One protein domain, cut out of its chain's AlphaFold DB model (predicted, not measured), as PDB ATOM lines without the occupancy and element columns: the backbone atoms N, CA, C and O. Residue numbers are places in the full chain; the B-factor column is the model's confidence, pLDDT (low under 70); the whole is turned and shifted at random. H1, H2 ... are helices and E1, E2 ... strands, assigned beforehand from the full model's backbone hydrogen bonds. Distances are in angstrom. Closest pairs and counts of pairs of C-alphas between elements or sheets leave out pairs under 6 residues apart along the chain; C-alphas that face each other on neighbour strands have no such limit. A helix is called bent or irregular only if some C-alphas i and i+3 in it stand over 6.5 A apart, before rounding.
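What this domain is: This is residues 13 to 193 of the 294 residues of an uncharacterized protein of Auxenochlorella protothecoides (UniProt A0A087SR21). One curled sheet of ten antiparallel strands wraps round like an incompletely closed barrel, with the long helix arm H3b packed on the outside of E2, E3 and E4. The helical hairpin H1 and H2 is at one end, H1 over E10, while H3a is at the other end and H4 only grazes the sheet. The 181 printed residues include four named helices and ten named strands, in chain order E1 H1 H2 E2 to E10 H3 H4; across the sheet the order is E4 E3 E2 E1 E10 E9 E8 E7 E6 E5. The class is mixed, helices and strands, and the whole is compact, with a radius of gyration of the C-alphas of 16.5 A and spans of 51 by 36 by 30 A.

How they stand to each other: E1, residues 13 to 20, bends by 55 degrees at residue 17. H1, residues 22 to 28, and H2, residues 33 to 43, form a helical hairpin and touch, closest at the C-alphas of Leu 26 and Arg 36, 6.3 A, at a shallow tilt of 32 degrees, opposite ways. H2 only grazes the sheet with residues 40 to 43. E2, E3 and E4, residues 46 to 53, 56 to 63 and 66 to 73, form a meander, each strand the antiparallel neighbour of the one before. Between the neighbour strands E1 and E2, N 14 and O 48 are within hydrogen-bond range, 2.9 A; between E2 and E3, N 49 and O 60 are within hydrogen-bond range, 2.8 A. E5 to E10, residues 78 to 81, 87 to 95, 98 to 106, 109 to 118, 121 to 129 and 135 to 144, form another meander; N 141 of E10 is 2.9 A from O 18 of E1. In this folded sheet, bent back on itself, the leaf E4 E3 E2 faces the leaf E10 to E5, with E1 as the hinge. H1 is over E10, at a height over the sheet of 7.1 A. H3, residues 146 to 175, was assigned as one helix by its hydrogen bonds but is bent: C-alphas 155 and 158 are 9.3 A apart. Its arm H3a, residues 146 to 155, is irregular, with C-alphas 152 and 155 9.3 A apart, and only grazes the sheet with residues 146 to 149. H3b, residues 158 to 175, is 8.6 A over the sheet, over E2, E3 and, only just, with 3 C-alphas, E4; the C-alphas of Ser 51 and Leu 165, the closest of E2 and H3b, are 6.5 A apart. H4, residues 177 to 190, meets H3b only through their link. Every O i to N i+4 pair is within hydrogen-bond range in H1, H2, H3b and H4; in H3a 5 of 6 are.

Where its parts are: E1 begins at C-alpha 13 (161.302, 229.528, 175.142). E8 measures 28.1 A, E10 28.4 A and H3b 25.1 A. H4 ends at C-alpha 190 (184.080, 217.103, 159.637).

The domain as a whole: The farthest C-alphas, of Ser 132 and Pro 155, are 53.4 A apart. The printed part has no cut, and its links between named elements are tight. Its mean pLDDT is 82.3; 32 residues are under 70, among them 178 to 193.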
ATOM      1  N   TYR A  13     159.857 229.725 175.040       91.56
ATOM      2  CA  TYR A  13     161.302 229.528 175.142       91.56
ATOM      3  C   TYR A  13     161.570 228.255 175.941       91.56
ATOM      4  O   TYR A  13     161.047 228.077 177.042       91.56
ATOM      5  N   TRP A  14     162.401 227.373 175.399       93.50
ATOM      6  CA  TRP A  14     162.612 226.034 175.933       93.50
ATOM      7  C   TRP A  14     164.097 225.765 176.094       93.50
ATOM      8  O   TRP A  14     164.842 225.833 175.124       93.50
ATOM      9  N   ARG A  15     164.547 225.425 177.298       91.06
ATOM     10  CA  ARG A  15     165.949 225.090 177.563       91.06
ATOM     11  C   ARG A  15     166.116 223.581 177.600       91.06
ATOM     12  O   ARG A  15     165.400 222.909 178.335       91.06
ATOM     13  N   LEU A  16     167.082 223.060 176.852       87.69
ATOM     14  CA  LEU A  16     167.484 221.662 176.929       87.69
ATOM     15  C   LEU A  16     168.048 221.390 178.326       87.69
ATOM     16  O   LEU A  16     169.001 222.041 178.747       87.69
ATOM     17  N   VAL A  17     167.447 220.444 179.042       91.81
ATOM     18  CA  VAL A  17     167.885 220.054 180.392       91.81
ATOM     19  C   VAL A  17     168.482 218.659 180.423       91.81
ATOM     20  O   VAL A  17     169.302 218.356 181.286       91.81
ATOM     21  N   LYS A  18     168.094 217.800 179.477       91.88
ATOM     22  CA  LYS A  18     168.592 216.430 179.405       91.88
ATOM     23  C   LYS A  18     168.515 215.896 177.982       91.88
ATOM     24  O   LYS A  18     167.604 216.221 177.221       91.88
ATOM     25  N   THR A  19     169.463 215.028 177.649       91.69
ATOM     26  CA  THR A  19     169.361 214.143 176.489       91.69
ATOM     27  C   THR A  19     169.385 212.694 176.956       91.69
ATOM     28  O   THR A  19     170.065 212.359 177.927       91.69
ATOM     29  N   GLU A  20     168.639 211.830 176.279       93.94
ATOM     30  CA  GLU A  20     168.659 210.388 176.522       93.94
ATOM     31  C   GLU A  20     169.094 209.660 175.257       93.94
ATOM     32  O   GLU A  20     168.656 209.981 174.149       93.94
ATOM     33  N   ASN A  21     169.974 208.675 175.437       93.56
ATOM     34  CA  ASN A  21     170.548 207.857 174.370       93.56
ATOM     35  C   ASN A  21     171.356 208.631 173.303       93.56
ATOM     36  O   ASN A  21     171.636 208.082 172.242       93.56
ATOM     37  N   PHE A  22     171.779 209.876 173.566       87.38
ATOM     38  CA  PHE A  22     172.431 210.725 172.557       87.38
ATOM     39  C   PHE A  22     173.745 210.134 172.019       87.38
ATOM     40  O   PHE A  22     173.927 210.046 170.809       87.38
ATOM     41  N   ASN A  23     174.638 209.651 172.890       86.12
ATOM     42  CA  ASN A  23     175.899 209.040 172.448       86.12
ATOM     43  C   ASN A  23     175.668 207.782 171.595       86.12
ATOM     44  O   ASN A  23     176.303 207.618 170.556       86.12
ATOM     45  N   ASN A  24     174.749 206.909 172.023       88.75
ATOM     46  CA  ASN A  24     174.412 205.685 171.296       88.75
ATOM     47  C   ASN A  24     173.763 205.997 169.951       88.75
ATOM     48  O   ASN A  24     174.126 205.383 168.962       88.75
ATOM     49  N   PHE A  25     172.884 206.998 169.896       85.75
ATOM     50  CA  PHE A  25     172.311 207.484 168.646       85.75
ATOM     51  C   PHE A  25     173.397 207.942 167.668       85.75
ATOM     52  O   PHE A  25     173.427 207.489 166.530       85.75
ATOM     53  N   LEU A  26     174.344 208.777 168.111       81.62
ATOM     54  CA  LEU A  26     175.455 209.215 167.259       81.62
ATOM     55  C   LEU A  26     176.357 208.043 166.833       81.62
ATOM     56  O   LEU A  26     176.880 208.032 165.722       81.62
ATOM     57  N   LYS A  27     176.530 207.053 167.713       83.31
ATOM     58  CA  LYS A  27     177.247 205.805 167.435       83.31
ATOM     59  C   LYS A  27     176.529 204.961 166.379       83.31
ATOM     60  O   LYS A  27     177.177 204.496 165.450       83.31
ATOM     61  N   ASP A  28     175.213 204.811 166.473       82.44
ATOM     62  CA  ASP A  28     174.397 204.089 165.493       82.44
ATOM     63  C   ASP A  28     174.397 204.779 164.119       82.44
ATOM     64  O   ASP A  28     174.318 204.105 163.093       82.44
ATOM     65  N   LEU A  29     174.557 206.109 164.086       73.56
ATOM     66  CA  LEU A  29     174.783 206.882 162.859       73.56
ATOM     67  C   LEU A  29     176.210 206.748 162.291       73.56
ATOM     68  O   LEU A  29     176.513 207.352 161.266       73.56
ATOM     69  N   GLY A  30     177.093 205.987 162.943       72.88
ATOM     70  CA  GLY A  30     178.463 205.757 162.481       72.88
ATOM     71  C   GLY A  30     179.406 206.944 162.680       72.88
ATOM     72  O   GLY A  30     180.460 206.991 162.051       72.88
ATOM     73  N   LEU A  31     179.061 207.913 163.537       72.19
ATOM     74  CA  LEU A  31     179.914 209.085 163.755       72.19
ATOM     75  C   LEU A  31     181.188 208.715 164.538       72.19
ATOM     76  O   LEU A  31     181.069 207.980 165.523       72.19
ATOM     77  N   PRO A  32     182.376 209.255 164.187       70.56
ATOM     78  CA  PRO A  32     183.637 208.985 164.889       70.56
ATOM     79  C   PRO A  32     183.619 209.377 166.371       70.56
ATOM     80  O   PRO A  32     182.916 210.304 166.774       70.56
ATOM     81  N   TRP A  33     184.408 208.691 167.207       74.94
ATOM     82  CA  TRP A  33     184.384 208.874 168.670       74.94
ATOM     83  C   TRP A  33     184.671 210.317 169.106       74.94
ATOM     84  O   TRP A  33     183.945 210.858 169.944       74.94
ATOM     85  N   THR A  34     185.669 210.957 168.498       65.38
ATOM     86  CA  THR A  34     186.047 212.358 168.748       65.38
ATOM     87  C   THR A  34     184.882 213.312 168.463       65.38
ATOM     88  O   THR A  34     184.521 214.131 169.312       65.38
ATOM     89  N   VAL A  35     184.202 213.128 167.326       69.31
ATOM     90  CA  VAL A  35     183.005 213.889 166.936       69.31
ATOM     91  C   VAL A  35     181.870 213.685 167.940       69.31
ATOM     92  O   VAL A  35     181.208 214.650 168.326       69.31
ATOM     93  N   ARG A  36     181.653 212.453 168.428       77.25
ATOM     94  CA  ARG A  36     180.624 212.172 169.447       77.25
ATOM     95  C   ARG A  36     180.925 212.867 170.773       77.25
ATOM     96  O   ARG A  36     180.020 213.456 171.360       77.25
ATOM     97  N   LYS A  37     182.177 212.844 171.243       75.69
ATOM     98  CA  LYS A  37     182.579 213.531 172.486       75.69
ATOM     99  C   LYS A  37     182.391 215.042 172.379       75.69
ATOM    100  O   LYS A  37     181.808 215.638 173.286       75.69
ATOM    101  N   ALA A  38     182.777 215.642 171.253       67.00
ATOM    102  CA  ALA A  38     182.507 217.052 170.981       67.00
ATOM    103  C   ALA A  38     180.993 217.342 170.968       67.00
ATOM    104  O   ALA A  38     180.529 218.262 171.640       67.00
ATOM    105  N   ALA A  39     180.194 216.522 170.280       70.25
ATOM    106  CA  ALA A  39     178.742 216.685 170.227       70.25
ATOM    107  C   ALA A  39     178.075 216.582 171.610       70.25
ATOM    108  O   ALA A  39     177.166 217.356 171.899       70.25
ATOM    109  N   LEU A  40     178.537 215.690 172.489       74.19
ATOM    110  CA  LEU A  40     178.039 215.589 173.867       74.19
ATOM    111  C   LEU A  40     178.377 216.836 174.696       74.19
ATOM    112  O   LEU A  40     177.541 217.303 175.471       74.19
ATOM    113  N   ARG A  41     179.579 217.395 174.514       69.69
ATOM    114  CA  ARG A  41     180.026 218.588 175.243       69.69
ATOM    115  C   ARG A  41     179.299 219.853 174.790       69.69
ATOM    116  O   ARG A  41     178.863 220.627 175.630       69.69
ATOM    117  N   PHE A  42     179.142 220.052 173.483       66.94
ATOM    118  CA  PHE A  42     178.594 221.298 172.930       66.94
ATOM    119  C   PHE A  42     177.095 221.229 172.611       66.94
ATOM    120  O   PHE A  42     176.424 222.257 172.559       66.94
ATOM    121  N   GLY A  43     176.551 220.030 172.395       64.69
ATOM    122  CA  GLY A  43     175.139 219.811 172.071       64.69
ATOM    123  C   GLY A  43     174.221 219.690 173.288       64.69
ATOM    124  O   GLY A  43     173.005 219.691 173.123       64.69
ATOM    125  N   SER A  44     174.777 219.592 174.500       66.19
ATOM    126  CA  SER A  44     174.011 219.472 175.749       66.19
ATOM    127  C   SER A  44     173.483 220.807 176.284       66.19
ATOM    128  O   SER A  44     172.557 220.806 177.091       66.19
ATOM    129  N   ALA A  45     173.998 221.936 175.791       71.19
ATOM    130  CA  ALA A  45     173.491 223.271 176.089       71.19
ATOM    131  C   ALA A  45     172.781 223.837 174.852       71.19
ATOM    132  O   ALA A  45     173.416 224.267 173.884       71.19
ATOM    133  N   SER A  46     171.445 223.807 174.864       80.44
ATOM    134  CA  SER A  46     170.624 224.315 173.763       80.44
ATOM    135  C   SER A  46     169.357 225.009 174.257       80.44
ATOM    136  O   SER A  46     168.804 224.651 175.295       80.44
ATOM    137  N   VAL A  47     168.896 226.001 173.497       84.94
ATOM    138  CA  VAL A  47     167.608 226.672 173.686       84.94
ATOM    139  C   VAL A  47     166.801 226.601 172.391       84.94
ATOM    140  O   VAL A  47     167.301 226.965 171.330       84.94
ATOM    141  N   ASP A  48     165.549 226.164 172.482       90.56
ATOM    142  CA  ASP A  48     164.554 226.184 171.413       90.56
ATOM    143  C   ASP A  48     163.652 227.419 171.589       90.56
ATOM    144  O   ASP A  48     162.970 227.575 172.603       90.56
ATOM    145  N   LEU A  49     163.616 228.286 170.577       91.56
ATOM    146  CA  LEU A  49     162.593 229.318 170.414       91.56
ATOM    147  C   LEU A  49     161.507 228.744 169.513       91.56
ATOM    148  O   LEU A  49     161.810 228.321 168.394       91.56
ATOM    149  N   ILE A  50     160.262 228.724 169.977       95.56
ATOM    150  CA  ILE A  50     159.158 228.126 169.228       95.56
ATOM    151  C   ILE A  50     158.026 229.126 169.090       95.56
ATOM    152  O   ILE A  50     157.530 229.642 170.088       95.56
ATOM    153  N   SER A  51     157.560 229.330 167.862       95.19
ATOM    154  CA  SER A  51     156.328 230.060 167.578       95.19
ATOM    155  C   SER A  51     155.344 229.176 166.815       95.19
ATOM    156  O   SER A  51     155.692 228.549 165.814       95.19
ATOM    157  N   HIS A  52     154.103 229.115 167.302       91.81
ATOM    158  CA  HIS A  52     153.004 228.392 166.668       91.81
ATOM    159  C   HIS A  52     151.951 229.393 166.186       91.81
ATOM    160  O   HIS A  52     151.330 230.097 166.991       91.81
ATOM    161  N   THR A  53     151.757 229.463 164.867       90.00
ATOM    162  CA  THR A  53     150.787 230.355 164.219       90.00
ATOM    163  C   THR A  53     149.967 229.565 163.204       90.00
ATOM    164  O   THR A  53     150.483 229.155 162.170       90.00
ATOM    165  N   GLY A  54     148.679 229.350 163.490       89.19
ATOM    166  CA  GLY A  54     147.809 228.558 162.616       89.19
ATOM    167  C   GLY A  54     148.292 227.111 162.506       89.19
ATOM    168  O   GLY A  54     148.394 226.426 163.517       89.19
ATOM    169  N   THR A  55     148.587 226.656 161.288       92.69
ATOM    170  CA  THR A  55     149.115 225.309 161.008       92.69
ATOM    171  C   THR A  55     150.639 225.242 161.038       92.69
ATOM    172  O   THR A  55     151.199 224.144 160.952       92.69
ATOM    173  N   THR A  56     151.306 226.394 161.172       94.19
ATOM    174  CA  THR A  56     152.756 226.528 161.082       94.19
ATOM    175  C   THR A  56     153.400 226.558 162.463       94.19
ATOM    176  O   THR A  56     153.063 227.385 163.315       94.19
ATOM    177  N   VAL A  57     154.394 225.697 162.662       95.56
ATOM    178  CA  VAL A  57     155.278 225.693 163.829       95.56
ATOM    179  C   VAL A  57     156.688 226.017 163.359       95.56
ATOM    180  O   VAL A  57     157.296 225.256 162.608       95.56
ATOM    181  N   LYS A  58     157.228 227.139 163.826       96.00
ATOM    182  CA  LYS A  58     158.608 227.544 163.572       96.00
ATOM    183  C   LYS A  58     159.442 227.297 164.813       96.00
ATOM    184  O   LYS A  58     159.080 227.734 165.903       96.00
ATOM    185  N   VAL A  59     160.568 226.615 164.640       94.19
ATOM    186  CA  VAL A  59     161.499 226.305 165.723       94.19
ATOM    187  C   VAL A  59     162.890 226.792 165.348       94.19
ATOM    188  O   VAL A  59     163.424 226.393 164.318       94.19
ATOM    189  N   THR A  60     163.493 227.625 166.190       87.88
ATOM    190  CA  THR A  60     164.918 227.962 166.107       87.88
ATOM    191  C   THR A  60     165.622 227.359 167.305       87.88
ATOM    192  O   THR A  60     165.414 227.813 168.425       87.88
ATOM    193  N   SER A  61     166.469 226.365 167.063       84.56
ATOM    194  CA  SER A  61     167.396 225.851 168.067       84.56
ATOM    195  C   SER A  61     168.663 226.697 168.061       84.56
ATOM    196  O   SER A  61     169.236 226.949 167.002       84.56
ATOM    197  N   LEU A  62     169.114 227.111 169.234       77.62
ATOM    198  CA  LEU A  62     170.384 227.787 169.475       77.62
ATOM    199  C   LEU A  62     171.244 226.890 170.362       77.62
ATOM    200  O   LEU A  62     170.725 226.281 171.299       77.62
ATOM    201  N   CYS A  63     172.539 226.786 170.083       70.06
ATOM    202  CA  CYS A  63     173.452 225.988 170.899       70.06
ATOM    203  C   CYS A  63     174.910 226.453 170.788       70.06
ATOM    204  O   CYS A  63     175.227 227.408 170.073       70.06
ATOM    205  N   ALA A  64     175.758 225.640 171.425       62.19
ATOM    206  CA  ALA A  64     177.189 225.393 171.239       62.19
ATOM    207  C   ALA A  64     177.817 225.579 169.840       62.19
ATOM    208  O   ALA A  64     179.016 225.441 169.639       62.19
ATOM    209  N   LYS A  65     176.999 225.688 168.808       55.75
ATOM    210  CA  LYS A  65     177.377 225.425 167.423       55.75
ATOM    211  C   LYS A  65     176.556 226.306 166.488       55.75
ATOM    212  O   LYS A  65     176.163 225.899 165.405       55.75
ATOM    213  N   GLY A  66     176.198 227.498 166.943       66.62
ATOM    214  CA  GLY A  66     175.321 228.384 166.192       66.62
ATOM    215  C   GLY A  66     173.853 227.992 166.320       66.62
ATOM    216  O   GLY A  66     173.409 227.477 167.354       66.62
ATOM    217  N   SER A  67     173.081 228.309 165.287       77.50
ATOM    218  CA  SER A  67     171.634 228.131 165.300       77.50
ATOM    219  C   SER A  67     171.126 227.362 164.094       77.50
ATOM    220  O   SER A  67     171.720 227.374 163.019       77.50
ATOM    221  N   TRP A  68     169.972 226.734 164.256       79.94
ATOM    222  CA  TRP A  68     169.265 226.095 163.162       79.94
ATOM    223  C   TRP A  68     167.771 226.369 163.278       79.94
ATOM    224  O   TRP A  68     167.151 226.098 164.308       79.94
ATOM    225  N   THR A  69     167.199 226.915 162.208       86.62
ATOM    226  CA  THR A  69     165.764 227.165 162.088       86.62
ATOM    227  C   THR A  69     165.125 226.124 161.190       86.62
ATOM    228  O   THR A  69     165.614 225.859 160.094       86.62
ATOM    229  N   ARG A  70     164.002 225.582 161.653       91.06
ATOM    230  CA  ARG A  70     163.146 224.646 160.930       91.06
ATOM    231  C   ARG A  70     161.696 225.089 161.022       91.06
ATOM    232  O   ARG A  70     161.254 225.591 162.059       91.06
ATOM    233  N   GLU A  71     160.976 224.895 159.933       93.94
ATOM    234  CA  GLU A  71     159.554 225.193 159.832       93.94
ATOM    235  C   GLU A  71     158.784 223.910 159.534       93.94
ATOM    236  O   GLU A  71     159.230 223.044 158.777       93.94
ATOM    237  N   TYR A  72     157.634 223.779 160.180       94.00
ATOM    238  CA  TYR A  72     156.698 222.684 160.000       94.00
ATOM    239  C   TYR A  72     155.348 223.280 159.641       94.00
ATOM    240  O   TYR A  72     154.891 224.190 160.330       94.00
ATOM    241  N   ASP A  73     154.696 222.751 158.615       95.12
ATOM    242  CA  ASP A  73     153.300 223.050 158.316       95.12
ATOM    243  C   ASP A  73     152.516 221.743 158.362       95.12
ATOM    244  O   ASP A  73     152.895 220.738 157.767       95.12
ATOM    245  N   THR A  74     151.454 221.749 159.158       94.88
ATOM    246  CA  THR A  74     150.586 220.584 159.349       94.88
ATOM    247  C   THR A  74     149.519 220.452 158.265       94.88
ATOM    248  O   THR A  74     148.829 219.436 158.220       94.88
ATOM    249  N   ALA A  75     149.400 221.446 157.380       93.75
ATOM    250  CA  ALA A  75     148.534 221.413 156.207       93.75
ATOM    251  C   ALA A  75     149.274 221.041 154.912       93.75
ATOM    252  O   ALA A  75     148.632 220.601 153.958       93.75
ATOM    253  N   ALA A  76     150.598 221.220 154.852       93.44
ATOM    254  CA  ALA A  76     151.361 221.038 153.622       93.44
ATOM    255  C   ALA A  76     152.807 220.591 153.865       93.44
ATOM    256  O   ALA A  76     153.441 220.937 154.859       93.44
ATOM    257  N   ALA A  77     153.353 219.860 152.894       94.06
ATOM    258  CA  ALA A  77     154.773 219.545 152.843       94.06
ATOM    259  C   ALA A  77     155.598 220.807 152.540       94.06
ATOM    260  O   ALA A  77     155.269 221.563 151.623       94.06
ATOM    261  N   ILE A  78     156.713 221.001 153.246       94.62
ATOM    262  CA  ILE A  78     157.640 222.119 153.019       94.62
ATOM    263  C   ILE A  78     158.976 221.589 152.500       94.62
ATOM    264  O   ILE A  78     159.505 220.598 153.000       94.62
ATOM    265  N   LYS A  79     159.572 222.289 151.532       93.56
ATOM    266  CA  LYS A  79     160.979 222.098 151.159       93.56
ATOM    267  C   LYS A  79     161.860 223.036 151.978       93.56
ATOM    268  O   LYS A  79     161.709 224.250 151.882       93.56
ATOM    269  N   GLN A  80     162.801 222.488 152.741       88.50
ATOM    270  CA  GLN A  80     163.741 223.278 153.544       88.50
ATOM    271  C   GLN A  80     165.115 222.616 153.618       88.50
ATOM    272  O   GLN A  80     165.250 221.435 153.312       88.50
ATOM    273  N   ARG A  81     166.140 223.372 154.028       82.00
ATOM    274  CA  ARG A  81     167.474 222.813 154.271       82.00
ATOM    275  C   ARG A  81     167.556 222.181 155.661       82.00
ATOM    276  O   ARG A  81     167.086 222.775 156.633       82.00
ATOM    277  N   ASN A  82     168.169 221.005 155.763       76.31
ATOM    278  CA  ASN A  82     168.533 220.412 157.050       76.31
ATOM    279  C   ASN A  82     169.746 221.141 157.673       76.31
ATOM    280  O   ASN A  82     170.275 222.104 157.110       76.31
ATOM    281  N   ALA A  83     170.192 220.693 158.849       68.62
ATOM    282  CA  ALA A  83     171.332 221.295 159.546       68.62
ATOM    283  C   ALA A  83     172.655 221.189 158.754       68.62
ATOM    284  O   ALA A  83     173.551 222.006 158.950       68.62
ATOM    285  N   GLN A  84     172.758 220.214 157.849       66.75
ATOM    286  CA  GLN A  84     173.885 219.983 156.945       66.75
ATOM    287  C   GLN A  84     173.795 220.815 155.652       66.75
ATOM    288  O   GLN A  84     174.701 220.774 154.828       66.75
ATOM    289  N   GLY A  85     172.719 221.587 155.467       70.75
ATOM    290  CA  GLY A  85     172.508 222.428 154.288       70.75
ATOM    291  C   GLY A  85     171.824 221.720 153.114       70.75
ATOM    292  O   GLY A  85     171.611 222.342 152.073       70.75
ATOM    293  N   GLU A  86     171.422 220.462 153.254       75.62
ATOM    294  CA  GLU A  86     170.810 219.666 152.188       75.62
ATOM    295  C   GLU A  86     169.314 219.948 152.077       75.62
ATOM    296  O   GLU A  86     168.612 220.045 153.085       75.62
ATOM    297  N   MET A  87     168.807 220.056 150.849       85.31
ATOM    298  CA  MET A  87     167.377 220.256 150.618       85.31
ATOM    299  C   MET A  87     166.596 218.979 150.920       85.31
ATOM    300  O   MET A  87     166.760 217.973 150.239       85.31
ATOM    301  N   CYS A  88     165.696 219.063 151.893       86.25
ATOM    302  CA  CYS A  88     164.838 217.974 152.330       86.25
ATOM    303  C   CYS A  88     163.356 218.337 152.165       86.25
ATOM    304  O   CYS A  88     162.958 219.500 152.307       86.25
ATOM    305  N   ALA A  89     162.527 217.328 151.909       92.12
ATOM    306  CA  ALA A  89     161.079 217.431 152.028       92.12
ATOM    307  C   ALA A  89     160.686 217.163 153.483       92.12
ATOM    308  O   ALA A  89     161.080 216.154 154.061       92.12
ATOM    309  N   THR A  90     159.942 218.085 154.090       93.31
ATOM    310  CA  THR A  90     159.459 217.964 155.466       93.31
ATOM    311  C   THR A  90     157.946 217.866 155.481       93.31
ATOM    312  O   THR A  90     157.267 218.782 155.022       93.31
ATOM    313  N   ASN A  91     157.420 216.786 156.052       94.88
ATOM    314  CA  ASN A  91     155.989 216.605 156.288       94.88
ATOM    315  C   ASN A  91     155.734 216.612 157.788       94.88
ATOM    316  O   ASN A  91     156.412 215.881 158.513       94.88
ATOM    317  N   ALA A  92     154.759 217.388 158.252       96.06
ATOM    318  CA  ALA A  92     154.348 217.402 159.649       96.06
ATOM    319  C   ALA A  92     152.851 217.116 159.780       96.06
ATOM    320  O   ALA A  92     152.056 217.502 158.931       96.06
ATOM    321  N   ARG A  93     152.465 216.420 160.847       95.75
ATOM    322  CA  ARG A  93     151.072 216.106 161.167       95.75
ATOM    323  C   ARG A  93     150.888 215.933 162.667       95.75
ATOM    324  O   ARG A  93     151.840 215.654 163.396       95.75
ATOM    325  N   TRP A  94     149.647 216.060 163.110       95.19
ATOM    326  CA  TRP A  94     149.259 215.732 164.475       95.19
ATOM    327  C   TRP A  94     148.814 214.273 164.565       95.19
ATOM    328  O   TRP A  94     147.953 213.833 163.808       95.19
ATOM    329  N   GLU A  95     149.385 213.537 165.513       95.38
ATOM    330  CA  GLU A  95     148.937 212.210 165.934       95.38
ATOM    331  C   GLU A  95     148.458 212.321 167.384       95.38
ATOM    332  O   GLU A  95     149.235 212.244 168.339       95.38
ATOM    333  N   GLY A  96     147.167 212.619 167.555       93.25
ATOM    334  CA  GLY A  96     146.631 213.024 168.854       93.25
ATOM    335  C   GLY A  96     147.315 214.301 169.351       93.25
ATOM    336  O   GLY A  96     147.294 215.325 168.675       93.25
ATOM    337  N   SER A  97     147.944 214.241 170.526       94.38
ATOM    338  CA  SER A  97     148.690 215.359 171.122       94.38
ATOM    339  C   SER A  97     150.166 215.425 170.701       94.38
ATOM    340  O   SER A  97     150.922 216.241 171.231       94.38
ATOM    341  N   VAL A  98     150.601 214.576 169.768       96.44
ATOM    342  CA  VAL A  98     151.994 214.497 169.320       96.44
ATOM    343  C   VAL A  98     152.139 215.177 167.964       96.44
ATOM    344  O   VAL A  98     151.463 214.809 167.005       96.44
ATOM    345  N   LEU A  99     153.049 216.146 167.860       96.19
ATOM    346  CA  LEU A  99     153.460 216.699 166.572       96.19
ATOM    347  C   LEU A  99     154.538 215.790 165.981       96.19
ATOM    348  O   LEU A  99     155.675 215.778 166.458       96.19
ATOM    349  N   VAL A 100     154.177 215.029 164.952       96.56
ATOM    350  CA  VAL A 100     155.087 214.138 164.232       96.56
ATOM    351  C   VAL A 100     155.529 214.824 162.951       96.56
ATOM    352  O   VAL A 100     154.710 215.297 162.169       96.56
ATOM    353  N   SER A 101     156.834 214.866 162.725       94.44
ATOM    354  CA  SER A 101     157.441 215.378 161.505       94.44
ATOM    355  C   SER A 101     158.419 214.369 160.928       94.44
ATOM    356  O   SER A 101     159.067 213.621 161.656       94.44
ATOM    357  N   THR A 102     158.510 214.348 159.609       92.56
ATOM    358  CA  THR A 102     159.435 213.514 158.842       92.56
ATOM    359  C   THR A 102     160.224 214.413 157.917       92.56
ATOM    360  O   THR A 102     159.671 215.368 157.374       92.56
ATOM    361  N   MET A 103     161.511 214.131 157.775       87.88
ATOM    362  CA  MET A 103     162.425 214.832 156.892       87.88
ATOM    363  C   MET A 103     163.088 213.804 155.983       87.88
ATOM    364  O   MET A 103     163.783 212.904 156.455       87.88
ATOM    365  N   GLU A 104     162.840 213.940 154.687       85.81
ATOM    366  CA  GLU A 104     163.287 213.021 153.641       85.81
ATOM    367  C   GLU A 104     164.213 213.745 152.659       85.81
ATOM    368  O   GLU A 104     164.016 214.927 152.370       85.81
ATOM    369  N   GLY A 105     165.203 213.031 152.119       73.81
ATOM    370  CA  GLY A 105     166.139 213.562 151.119       73.81
ATOM    371  C   GLY A 105     167.568 213.800 151.618       73.81
ATOM    372  O   GLY A 105     168.401 214.240 150.833       73.81
ATOM    373  N   SER A 106     167.869 213.478 152.880       72.44
ATOM    374  CA  SER A 106     169.250 213.476 153.390       72.44
ATOM    375  C   SER A 106     169.949 212.125 153.141       72.44
ATOM    376  O   SER A 106     169.267 211.097 153.104       72.44
ATOM    377  N   PRO A 107     171.292 212.068 153.070       65.69
ATOM    378  CA  PRO A 107     172.065 210.823 153.045       65.69
ATOM    379  C   PRO A 107     171.851 209.943 154.279       65.69
ATOM    380  O   PRO A 107     172.071 208.737 154.218       65.69
ATOM    381  N   LEU A 108     171.389 210.525 155.393       64.12
ATOM    382  CA  LEU A 108     171.002 209.786 156.599       64.12
ATOM    383  C   LEU A 108     169.656 209.054 156.437       64.12
ATOM    384  O   LEU A 108     169.214 208.376 157.361       64.12
ATOM    385  N   GLY A 109     168.996 209.182 155.283       72.69
ATOM    386  CA  GLY A 109     167.690 208.602 155.008       72.69
ATOM    387  C   GLY A 109     166.557 209.470 155.544       72.69
ATOM    388  O   GLY A 109     166.559 210.695 155.382       72.69
ATOM    389  N   VAL A 110     165.567 208.816 156.156       80.00
ATOM    390  CA  VAL A 110     164.378 209.469 156.716       80.00
ATOM    391  C   VAL A 110     164.577 209.705 158.207       80.00
ATOM    392  O   VAL A 110     164.659 208.759 158.997       80.00
ATOM    393  N   ALA A 111     164.614 210.977 158.596       85.88
ATOM    394  CA  ALA A 111     164.612 211.384 159.992       85.88
ATOM    395  C   ALA A 111     163.179 211.693 160.436       85.88
ATOM    396  O   ALA A 111     162.481 212.489 159.811       85.88
ATOM    397  N   THR A 112     162.740 211.086 161.531       91.38
ATOM    398  CA  THR A 112     161.445 211.346 162.164       91.38
ATOM    399  C   THR A 112     161.659 212.073 163.484       91.38
ATOM    400  O   THR A 112     162.491 211.674 164.298       91.38
ATOM    401  N   SER A 113     160.883 213.124 163.727       94.19
ATOM    402  CA  SER A 113     160.833 213.826 165.003       94.19
ATOM    403  C   SER A 113     159.408 213.826 165.544       94.19
ATOM    404  O   SER A 113     158.487 214.248 164.853       94.19
ATOM    405  N   ALA A 114     159.227 213.364 166.781       96.31
ATOM    406  CA  ALA A 114     157.956 213.410 167.498       96.31
ATOM    407  C   ALA A 114     158.093 214.323 168.721       96.31
ATOM    408  O   ALA A 114     158.908 214.057 169.607       96.31
ATOM    409  N   ARG A 115     157.308 215.402 168.758       97.06
ATOM    410  CA  ARG A 115     157.315 216.421 169.815       97.06
ATOM    411  C   ARG A 115     156.014 216.362 170.608       97.06
ATOM    412  O   ARG A 115     154.934 216.439 170.027       97.06
ATOM    413  N   PHE A 116     156.118 216.225 171.924       96.62
ATOM    414  CA  PHE A 116     154.969 216.085 172.818       96.62
ATOM    415  C   PHE A 116     155.264 216.651 174.208       96.62
ATOM    416  O   PHE A 116     156.418 216.874 174.573       96.62
ATOM    417  N   MET A 117     154.205 216.891 174.980       96.62
ATOM    418  CA  MET A 117     154.307 217.319 176.375       96.62
ATOM    419  C   MET A 117     154.292 216.106 177.307       96.62
ATOM    420  O   MET A 117     153.420 215.246 177.190       96.62
ATOM    421  N   ALA A 118     155.223 216.068 178.256       93.75
ATOM    422  CA  ALA A 118     155.242 215.147 179.385       93.75
ATOM    423  C   ALA A 118     155.171 215.979 180.675       93.75
ATOM    424  O   ALA A 118     156.187 216.418 181.213       93.75
ATOM    425  N   GLY A 119     153.949 216.274 181.130       91.50
ATOM    426  CA  GLY A 119     153.729 217.257 182.195       91.50
ATOM    427  C   GLY A 119     154.142 218.672 181.745       91.50
ATOM    428  O   GLY A 119     153.693 219.104 180.680       91.50
ATOM    429  N   PRO A 120     154.972 219.406 182.514       91.94
ATOM    430  CA  PRO A 120     155.443 220.745 182.139       91.94
ATOM    431  C   PRO A 120     156.602 220.728 181.126       91.94
ATOM    432  O   PRO A 120     156.978 221.775 180.599       91.94
ATOM    433  N   THR A 121     157.171 219.556 180.857       95.56
ATOM    434  CA  THR A 121     158.384 219.383 180.061       95.56
ATOM    435  C   THR A 121     158.019 219.000 178.630       95.56
ATOM    436  O   THR A 121     157.130 218.180 178.389       95.56
ATOM    437  N   MET A 122     158.715 219.583 177.660       97.25
ATOM    438  CA  MET A 122     158.588 219.206 176.257       97.25
ATOM    439  C   MET A 122     159.626 218.136 175.927       97.25
ATOM    440  O   MET A 122     160.820 218.316 176.162       97.25
ATOM    441  N   VAL A 123     159.176 217.036 175.329       97.44
ATOM    442  CA  VAL A 123     160.037 215.941 174.880       97.44
ATOM    443  C   VAL A 123     160.039 215.896 173.360       97.44
ATOM    444  O   VAL A 123     158.993 215.982 172.714       97.44
ATOM    445  N   VAL A 124     161.229 215.750 172.779       96.25
ATOM    446  CA  VAL A 124     161.423 215.538 171.346       96.25
ATOM    447  C   VAL A 124     162.128 214.204 171.150       96.25
ATOM    448  O   VAL A 124     163.325 214.081 171.399       96.25
ATOM    449  N   LYS A 125     161.397 213.202 170.671       96.50
ATOM    450  CA  LYS A 125     161.979 211.947 170.191       96.50
ATOM    451  C   LYS A 125     162.497 212.167 168.775       96.50
ATOM    452  O   LYS A 125     161.741 212.608 167.915       96.50
ATOM    453  N   THR A 126     163.759 211.844 168.528       92.94
ATOM    454  CA  THR A 126     164.353 211.808 167.184       92.94
ATOM    455  C   THR A 126     164.644 210.360 166.830       92.94
ATOM    456  O   THR A 126     165.208 209.639 167.650       92.94
ATOM    457  N   ALA A 127     164.247 209.935 165.635       91.19
ATOM    458  CA  ALA A 127     164.498 208.603 165.111       91.19
ATOM    459  C   ALA A 127     165.038 208.690 163.681       91.19
ATOM    460  O   ALA A 127     164.522 209.463 162.880       91.19
ATOM    461  N   VAL A 128     166.053 207.895 163.355       86.19
ATOM    462  CA  VAL A 128     166.573 207.748 161.989       86.19
ATOM    463  C   VAL A 128     166.533 206.273 161.621       86.19
ATOM    464  O   VAL A 128     167.085 205.441 162.348       86.19
ATOM    465  N   ARG A 129     165.886 205.949 160.498       84.12
ATOM    466  CA  ARG A 129     165.837 204.580 159.975       84.12
ATOM    467  C   ARG A 129     167.174 204.247 159.319       84.12
ATOM    468  O   ARG A 129     167.516 204.805 158.282       84.12
ATOM    469  N   LEU A 130     167.920 203.325 159.917       79.25
ATOM    470  CA  LEU A 130     169.201 202.859 159.390       79.25
ATOM    471  C   LEU A 130     168.987 201.909 158.204       79.25
ATOM    472  O   LEU A 130     167.960 201.237 158.115       79.25
ATOM    473  N   ALA A 131     170.014 201.744 157.365       73.69
ATOM    474  CA  ALA A 131     170.009 200.764 156.268       73.69
ATOM    475  C   ALA A 131     169.740 199.321 156.743       73.69
ATOM    476  O   ALA A 131     169.163 198.520 156.018       73.69
ATOM    477  N   SER A 132     170.097 199.004 157.995       75.62
ATOM    478  CA  SER A 132     169.792 197.714 158.638       75.62
ATOM    479  C   SER A 132     168.302 197.480 158.938       75.62
ATOM    480  O   SER A 132     167.942 196.418 159.437       75.62
ATOM    481  N   GLY A 133     167.434 198.471 158.719       81.31
ATOM    482  CA  GLY A 133     166.012 198.425 159.068       81.31
ATOM    483  C   GLY A 133     165.700 198.781 160.526       81.31
ATOM    484  O   GLY A 133     164.534 199.008 160.848       81.31
ATOM    485  N   ARG A 134     166.714 198.881 161.399       86.62
ATOM    486  CA  ARG A 134     166.571 199.358 162.787       86.62
ATOM    487  C   ARG A 134     166.470 200.883 162.849       86.62
ATOM    488  O   ARG A 134     167.046 201.575 162.013       86.62
ATOM    489  N   ASP A 135     165.807 201.393 163.883       87.62
ATOM    490  CA  ASP A 135     165.767 202.827 164.186       87.62
ATOM    491  C   ASP A 135     166.840 203.191 165.220       87.62
ATOM    492  O   ASP A 135     166.863 202.635 166.320       87.62
ATOM    493  N   ALA A 136     167.697 204.159 164.892       86.69
ATOM    494  CA  ALA A 136     168.512 204.862 165.880       86.69
ATOM    495  C   ALA A 136     167.636 205.923 166.550       86.69
ATOM    496  O   ALA A 136     167.053 206.754 165.854       86.69
ATOM    497  N   ILE A 137     167.523 205.911 167.883       93.19
ATOM    498  CA  ILE A 137     166.585 206.774 168.620       93.19
ATOM    499  C   ILE A 137     167.304 207.561 169.716       93.19
ATOM    500  O   ILE A 137     168.121 207.008 170.446       93.19
ATOM    501  N   MET A 138     166.946 208.831 169.887       93.31
ATOM    502  CA  MET A 138     167.327 209.648 171.042       93.31
ATOM    503  C   MET A 138     166.176 210.546 171.494       93.31
ATOM    504  O   MET A 138     165.254 210.825 170.722       93.31
ATOM    505  N   PHE A 139     166.258 211.040 172.726       94.44
ATOM    506  CA  PHE A 139     165.298 211.995 173.274       94.44
ATOM    507  C   PHE A 139     165.997 213.276 173.711       94.44
ATOM    508  O   PHE A 139     167.033 213.241 174.371       94.44
ATOM    509  N   TRP A 140     165.390 214.404 173.366       94.56
ATOM    510  CA  TRP A 140     165.719 215.719 173.895       94.56
ATOM    511  C   TRP A 140     164.620 216.128 174.870       94.56
ATOM    512  O   TRP A 140     163.437 216.024 174.540       94.56
ATOM    513  N   ILE A 141     165.000 216.585 176.055       95.81
ATOM    514  CA  ILE A 141     164.071 216.924 177.130       95.81
ATOM    515  C   ILE A 141     164.296 218.387 177.489       95.81
ATOM    516  O   ILE A 141     165.409 218.780 177.847       95.81
ATOM    517  N   PHE A 142     163.239 219.185 177.373       95.44
ATOM    518  CA  PHE A 142     163.293 220.627 177.527       95.44
ATOM    519  C   PHE A 142     162.353 221.125 178.612       95.44
ATOM    520  O   PHE A 142     161.160 220.810 178.603       95.44
ATOM    521  N   ASP A 143     162.867 222.018 179.447       95.06
ATOM    522  CA  ASP A 143     162.052 222.772 180.388       95.06
ATOM    523  C   ASP A 143     161.671 224.127 179.812       95.06
ATOM    524  O   ASP A 143     162.454 224.794 179.124       95.06
ATOM    525  N   ARG A 144     160.449 224.548 180.129       93.94
ATOM    526  CA  ARG A 144     159.938 225.855 179.741       93.94
ATOM    527  C   ARG A 144     160.640 226.952 180.534       93.94
ATOM    528  O   ARG A 144     160.718 226.901 181.760       93.94
ATOM    529  N   MET A 145     161.102 227.990 179.850       89.69
ATOM    530  CA  MET A 145     161.716 229.160 180.475       89.69
ATOM    531  C   MET A 145     160.633 230.171 180.872       89.69
ATOM    532  O   MET A 145     160.564 231.278 180.342       89.69
ATOM    533  N   GLN A 146     159.770 229.787 181.814       86.19
ATOM    534  CA  GLN A 146     158.565 230.548 182.168       86.19
ATOM    535  C   GLN A 146     158.860 232.001 182.585       86.19
ATOM    536  O   GLN A 146     158.198 232.921 182.116       86.19
ATOM    537  N   ALA A 147     159.919 232.230 183.368       79.06
ATOM    538  CA  ALA A 147     160.319 233.577 183.790       79.06
ATOM    539  C   ALA A 147     160.695 234.508 182.616       79.06
ATOM    540  O   ALA A 147     160.591 235.731 182.726       79.06
ATOM    541  N   VAL A 148     161.156 233.944 181.494       75.44
ATOM    542  CA  VAL A 148     161.456 234.703 180.271       75.44
ATOM    543  C   VAL A 148     160.167 235.100 179.585       75.44
ATOM    544  O   VAL A 148     159.987 236.267 179.244       75.44
ATOM    545  N   GLU A 149     159.266 234.135 179.421       80.50
ATOM    546  CA  GLU A 149     157.968 234.370 178.803       80.50
ATOM    547  C   GLU A 149     157.194 235.437 179.561       80.50
ATOM    548  O   GLU A 149     156.779 236.403 178.938       80.50
ATOM    549  N   GLU A 150     157.091 235.337 180.887       82.12
ATOM    550  CA  GLU A 150     156.372 236.308 181.721       82.12
ATOM    551  C   GLU A 150     156.943 237.727 181.591       82.12
ATOM    552  O   GLU A 150     156.192 238.698 181.463       82.12
ATOM    553  N   ARG A 151     158.276 237.853 181.548       80.06
ATOM    554  CA  ARG A 151     158.961 239.140 181.355       80.06
ATOM    555  C   ARG A 151     158.682 239.741 179.978       80.06
ATOM    556  O   ARG A 151     158.568 240.957 179.856       80.06
ATOM    557  N   VAL A 152     158.611 238.898 178.952       78.69
ATOM    558  CA  VAL A 152     158.424 239.294 177.553       78.69
ATOM    559  C   VAL A 152     156.960 239.588 177.233       78.69
ATOM    560  O   VAL A 152     156.651 240.571 176.563       78.69
ATOM    561  N   SER A 153     156.047 238.732 177.686       77.81
ATOM    562  CA  SER A 153     154.625 238.838 177.380       77.81
ATOM    563  C   SER A 153     153.957 239.957 178.167       77.81
ATOM    564  O   SER A 153     153.008 240.560 177.663       77.81
ATOM    565  N   GLY A 154     154.436 240.241 179.387       74.12
ATOM    566  CA  GLY A 154     153.867 241.258 180.269       74.12
ATOM    567  C   GLY A 154     152.329 241.181 180.343       74.12
ATOM    568  O   GLY A 154     151.757 240.096 180.204       74.12
ATOM    569  N   PRO A 155     151.623 242.319 180.496       72.62
ATOM    570  CA  PRO A 155     150.158 242.346 180.493       72.62
ATOM    571  C   PRO A 155     149.530 242.097 179.109       72.62
ATOM    572  O   PRO A 155     148.332 241.849 179.021       72.62
ATOM    573  N   GLY A 156     150.303 242.153 178.017       71.88
ATOM    574  CA  GLY A 156     149.780 241.944 176.661       71.88
ATOM    575  C   GLY A 156     149.739 240.481 176.216       71.88
ATOM    576  O   GLY A 156     149.318 240.207 175.092       71.88
ATOM    577  N   GLY A 157     150.154 239.545 177.075       83.88
ATOM    578  CA  GLY A 157     149.939 238.110 176.906       83.88
ATOM    579  C   GLY A 157     150.492 237.537 175.595       83.88
ATOM    580  O   GLY A 157     151.559 237.914 175.106       83.88
ATOM    581  N   ARG A 158     149.754 236.586 175.014       85.56
ATOM    582  CA  ARG A 158     150.188 235.806 173.841       85.56
ATOM    583  C   ARG A 158     150.555 236.654 172.605       85.56
ATOM    584  O   ARG A 158     151.570 236.340 171.987       85.56
ATOM    585  N   PRO A 159     149.800 237.699 172.206       88.88
ATOM    586  CA  PRO A 159     150.178 238.532 171.060       88.88
ATOM    587  C   PRO A 159     151.549 239.208 171.197       88.88
ATOM    588  O   PRO A 159     152.298 239.264 170.219       88.88
ATOM    589  N   LEU A 160     151.897 239.695 172.395       88.94
ATOM    590  CA  LEU A 160     153.221 240.271 172.649       88.94
ATOM    591  C   LEU A 160     154.312 239.201 172.614       88.94
ATOM    592  O   LEU A 160     155.339 239.418 171.976       88.94
ATOM    593  N   LEU A 161     154.054 238.027 173.201       89.00
ATOM    594  CA  LEU A 161     154.980 236.896 173.137       89.00
ATOM    595  C   LEU A 161     155.288 236.489 171.689       89.00
ATOM    596  O   LEU A 161     156.451 236.338 171.330       89.00
ATOM    597  N   LEU A 162     154.269 236.363 170.834       91.31
ATOM    598  CA  LEU A 162     154.463 236.018 169.421       91.31
ATOM    599  C   LEU A 162     155.252 237.093 168.661       91.31
ATOM    600  O   LEU A 162     156.119 236.754 167.856       91.31
ATOM    601  N   ARG A 163     154.994 238.382 168.928       91.31
ATOM    602  CA  ARG A 163     155.788 239.482 168.353       91.31
ATOM    603  C   ARG A 163     157.248 239.411 168.782       91.31
ATOM    604  O   ARG A 163     158.123 239.575 167.933       91.31
ATOM    605  N   GLN A 164     157.510 239.148 170.060       90.06
ATOM    606  CA  GLN A 164     158.880 239.027 170.545       90.06
ATOM    607  C   GLN A 164     159.575 237.804 169.952       90.06
ATOM    608  O   GLN A 164     160.673 237.940 169.426       90.06
ATOM    609  N   LEU A 165     158.927 236.636 169.939       89.19
ATOM    610  CA  LEU A 165     159.484 235.432 169.321       89.19
ATOM    611  C   LEU A 165     159.816 235.664 167.845       89.19
ATOM    612  O   LEU A 165     160.879 235.256 167.385       89.19
ATOM    613  N   ALA A 166     158.959 236.368 167.099       91.00
ATOM    614  CA  ALA A 166     159.250 236.744 165.717       91.00
ATOM    615  C   ALA A 166     160.500 237.642 165.606       91.00
ATOM    616  O   ALA A 166     161.351 237.412 164.739       91.00
ATOM    617  N   ALA A 167     160.639 238.632 166.494       86.44
ATOM    618  CA  ALA A 167     161.819 239.490 166.558       86.44
ATOM    619  C   ALA A 167     163.089 238.696 166.912       86.44
ATOM    620  O   ALA A 167     164.122 238.884 166.264       86.44
ATOM    621  N   ASP A 168     162.997 237.768 167.865       84.69
ATOM    622  CA  ASP A 168     164.108 236.936 168.325       84.69
ATOM    623  C   ASP A 168     164.535 235.921 167.262       84.69
ATOM    624  O   ASP A 168     165.727 235.792 166.992       84.69
ATOM    625  N   HIS A 169     163.593 235.268 166.567       86.44
ATOM    626  CA  HIS A 169     163.900 234.424 165.407       86.44
ATOM    627  C   HIS A 169     164.708 235.208 164.362       86.44
ATOM    628  O   HIS A 169     165.740 234.734 163.880       86.44
ATOM    629  N   ALA A 170     164.262 236.422 164.022       83.75
ATOM    630  CA  ALA A 170     164.947 237.273 163.053       83.75
ATOM    631  C   ALA A 170     166.316 237.745 163.568       83.75
ATOM    632  O   ALA A 170     167.268 237.859 162.794       83.75
ATOM    633  N   HIS A 171     166.425 238.018 164.868       79.19
ATOM    634  CA  HIS A 171     167.672 238.406 165.503       79.19
ATOM    635  C   HIS A 171     168.693 237.265 165.476       79.19
ATOM    636  O   HIS A 171     169.797 237.467 164.973       79.19
ATOM    637  N   VAL A 172     168.319 236.061 165.922       76.25
ATOM    638  CA  VAL A 172     169.182 234.868 165.906       76.25
ATOM    639  C   VAL A 172     169.662 234.568 164.488       76.25
ATOM    640  O   VAL A 172     170.860 234.376 164.279       76.25
ATOM    641  N   ALA A 173     168.770 234.620 163.494       77.50
ATOM    642  CA  ALA A 173     169.128 234.398 162.093       77.50
ATOM    643  C   ALA A 173     170.130 235.432 161.545       77.50
ATOM    644  O   ALA A 173     170.934 235.112 160.670       77.50
ATOM    645  N   ARG A 174     170.103 236.681 162.031       75.81
ATOM    646  CA  ARG A 174     171.113 237.695 161.679       75.81
ATOM    647  C   ARG A 174     172.422 237.469 162.427       75.81
ATOM    648  O   ARG A 174     173.472 237.493 161.794       75.81
ATOM    649  N   ALA A 175     172.348 237.245 163.737       69.69
ATOM    650  CA  ALA A 175     173.507 237.112 164.613       69.69
ATOM    651  C   ALA A 175     174.356 235.888 164.256       69.69
ATOM    652  O   ALA A 175     175.569 235.988 164.185       69.69
ATOM    653  N   THR A 176     173.723 234.759 163.944       69.69
ATOM    654  CA  THR A 176     174.427 233.491 163.687       69.69
ATOM    655  C   THR A 176     174.700 233.230 162.208       69.69
ATOM    656  O   THR A 176     175.235 232.187 161.868       69.69
ATOM    657  N   ARG A 177     174.364 234.156 161.296       72.25
ATOM    658  CA  ARG A 177     174.453 233.911 159.843       72.25
ATOM    659  C   ARG A 177     175.850 233.485 159.391       72.25
ATOM    660  O   ARG A 177     175.974 232.544 158.616       72.25
ATOM    661  N   ARG A 178     176.878 234.215 159.834       63.69
ATOM    662  CA  ARG A 178     178.273 233.952 159.449       63.69
ATOM    663  C   ARG A 178     178.791 232.679 160.104       63.69
ATOM    664  O   ARG A 178     179.349 231.843 159.407       63.69
ATOM    665  N   ASP A 179     178.527 232.511 161.398       61.88
ATOM    666  CA  ASP A 179     178.927 231.317 162.146       61.88
ATOM    667  C   ASP A 179     178.274 230.057 161.572       61.88
ATOM    668  O   ASP A 179     178.937 229.045 161.399       61.88
ATOM    669  N   ASN A 180     176.997 230.127 161.196       64.75
ATOM    670  CA  ASN A 180     176.285 229.019 160.572       64.75
ATOM    671  C   ASN A 180     176.845 228.679 159.188       64.75
ATOM    672  O   ASN A 180     176.954 227.500 158.873       64.75
ATOM    673  N   ALA A 181     177.198 229.679 158.373       66.31
ATOM    674  CA  ALA A 181     177.830 229.437 157.075       66.31
ATOM    675  C   ALA A 181     179.189 228.744 157.253       66.31
ATOM    676  O   ALA A 181     179.428 227.697 156.664       66.31
ATOM    677  N   TYR A 182     180.020 229.259 158.162       61.19
ATOM    678  CA  TYR A 182     181.297 228.638 158.500       61.19
ATOM    679  C   TYR A 182     181.127 227.215 159.041       61.19
ATOM    680  O   TYR A 182     181.847 226.308 158.652       61.19
ATOM    681  N   LEU A 183     180.163 226.990 159.934       59.81
ATOM    682  CA  LEU A 183     179.916 225.668 160.496       59.81
ATOM    683  C   LEU A 183     179.342 224.699 159.472       59.81
ATOM    684  O   LEU A 183     179.598 223.511 159.592       59.81
ATOM    685  N   GLN A 184     178.585 225.160 158.480       61.91
ATOM    686  CA  GLN A 184     178.184 224.307 157.365       61.91
ATOM    687  C   GLN A 184     179.409 223.853 156.575       61.91
ATOM    688  O   GLN A 184     179.555 222.652 156.359       61.91
ATOM    689  N   ASP A 185     180.325 224.769 156.259       59.72
ATOM    690  CA  ASP A 185     181.583 224.437 155.583       59.72
ATOM    691  C   ASP A 185     182.422 223.458 156.424       59.72
ATOM    692  O   ASP A 185     182.797 222.383 155.956       59.72
ATOM    693  N   VAL A 186     182.610 223.751 157.715       54.22
ATOM    694  CA  VAL A 186     183.370 222.893 158.635       54.22
ATOM    695  C   VAL A 186     182.689 221.554 158.881       54.22
ATOM    696  O   VAL A 186     183.384 220.567 159.063       54.22
ATOM    697  N   LEU A 187     181.359 221.461 158.911       52.22
ATOM    698  CA  LEU A 187     180.674 220.180 159.113       52.22
ATOM    699  C   LEU A 187     180.702 219.291 157.882       52.22
ATOM    700  O   LEU A 187     180.781 218.071 158.030       52.22
ATOM    701  N   LEU A 188     180.649 219.890 156.694       53.16
ATOM    702  CA  LEU A 188     180.921 219.182 155.450       53.16
ATOM    703  C   LEU A 188     182.349 218.623 155.466       53.16
ATOM    704  O   LEU A 188     182.557 217.481 155.052       53.16
ATOM    705  N   ASP A 189     183.295 219.371 156.036       47.59
ATOM    706  CA  ASP A 189     184.664 218.908 156.243       47.59
ATOM    707  C   ASP A 189     184.801 217.918 157.405       47.59
ATOM    708  O   ASP A 189     185.556 216.966 157.284       47.59
ATOM    709  N   TRP A 190     184.041 218.033 158.497       45.50
ATOM    710  CA  TRP A 190     184.080 217.103 159.637       45.50
ATOM    711  C   TRP A 190     183.473 215.745 159.312       45.50
ATOM    712  O   TRP A 190     183.932 214.736 159.834       45.50
ATOM    713  N   ALA A 191     182.474 215.691 158.429       45.16
ATOM    714  CA  ALA A 191     181.998 214.428 157.869       45.16
ATOM    715  C   ALA A 191     183.085 213.722 157.032       45.16
ATOM    716  O   ALA A 191     183.015 212.511 156.824       45.16
ATOM    717  N   ARG A 192     184.086 214.475 156.558       47.22
ATOM    718  CA  ARG A 192     185.263 213.983 155.828       47.22
ATOM    719  C   ARG A 192     186.505 213.860 156.717       47.22
ATOM    720  O   ARG A 192     187.454 213.185 156.327       47.22
ATOM    721  N   TRP A 193     186.510 214.507 157.881       38.09
ATOM    722  CA  TRP A 193     187.655 214.597 158.772       38.09
ATOM    723  C   TRP A 193     187.858 213.270 159.488       38.09
ATOM    724  O   TRP A 193     186.974 212.766 160.184       38.09
TER     725      TRP A 193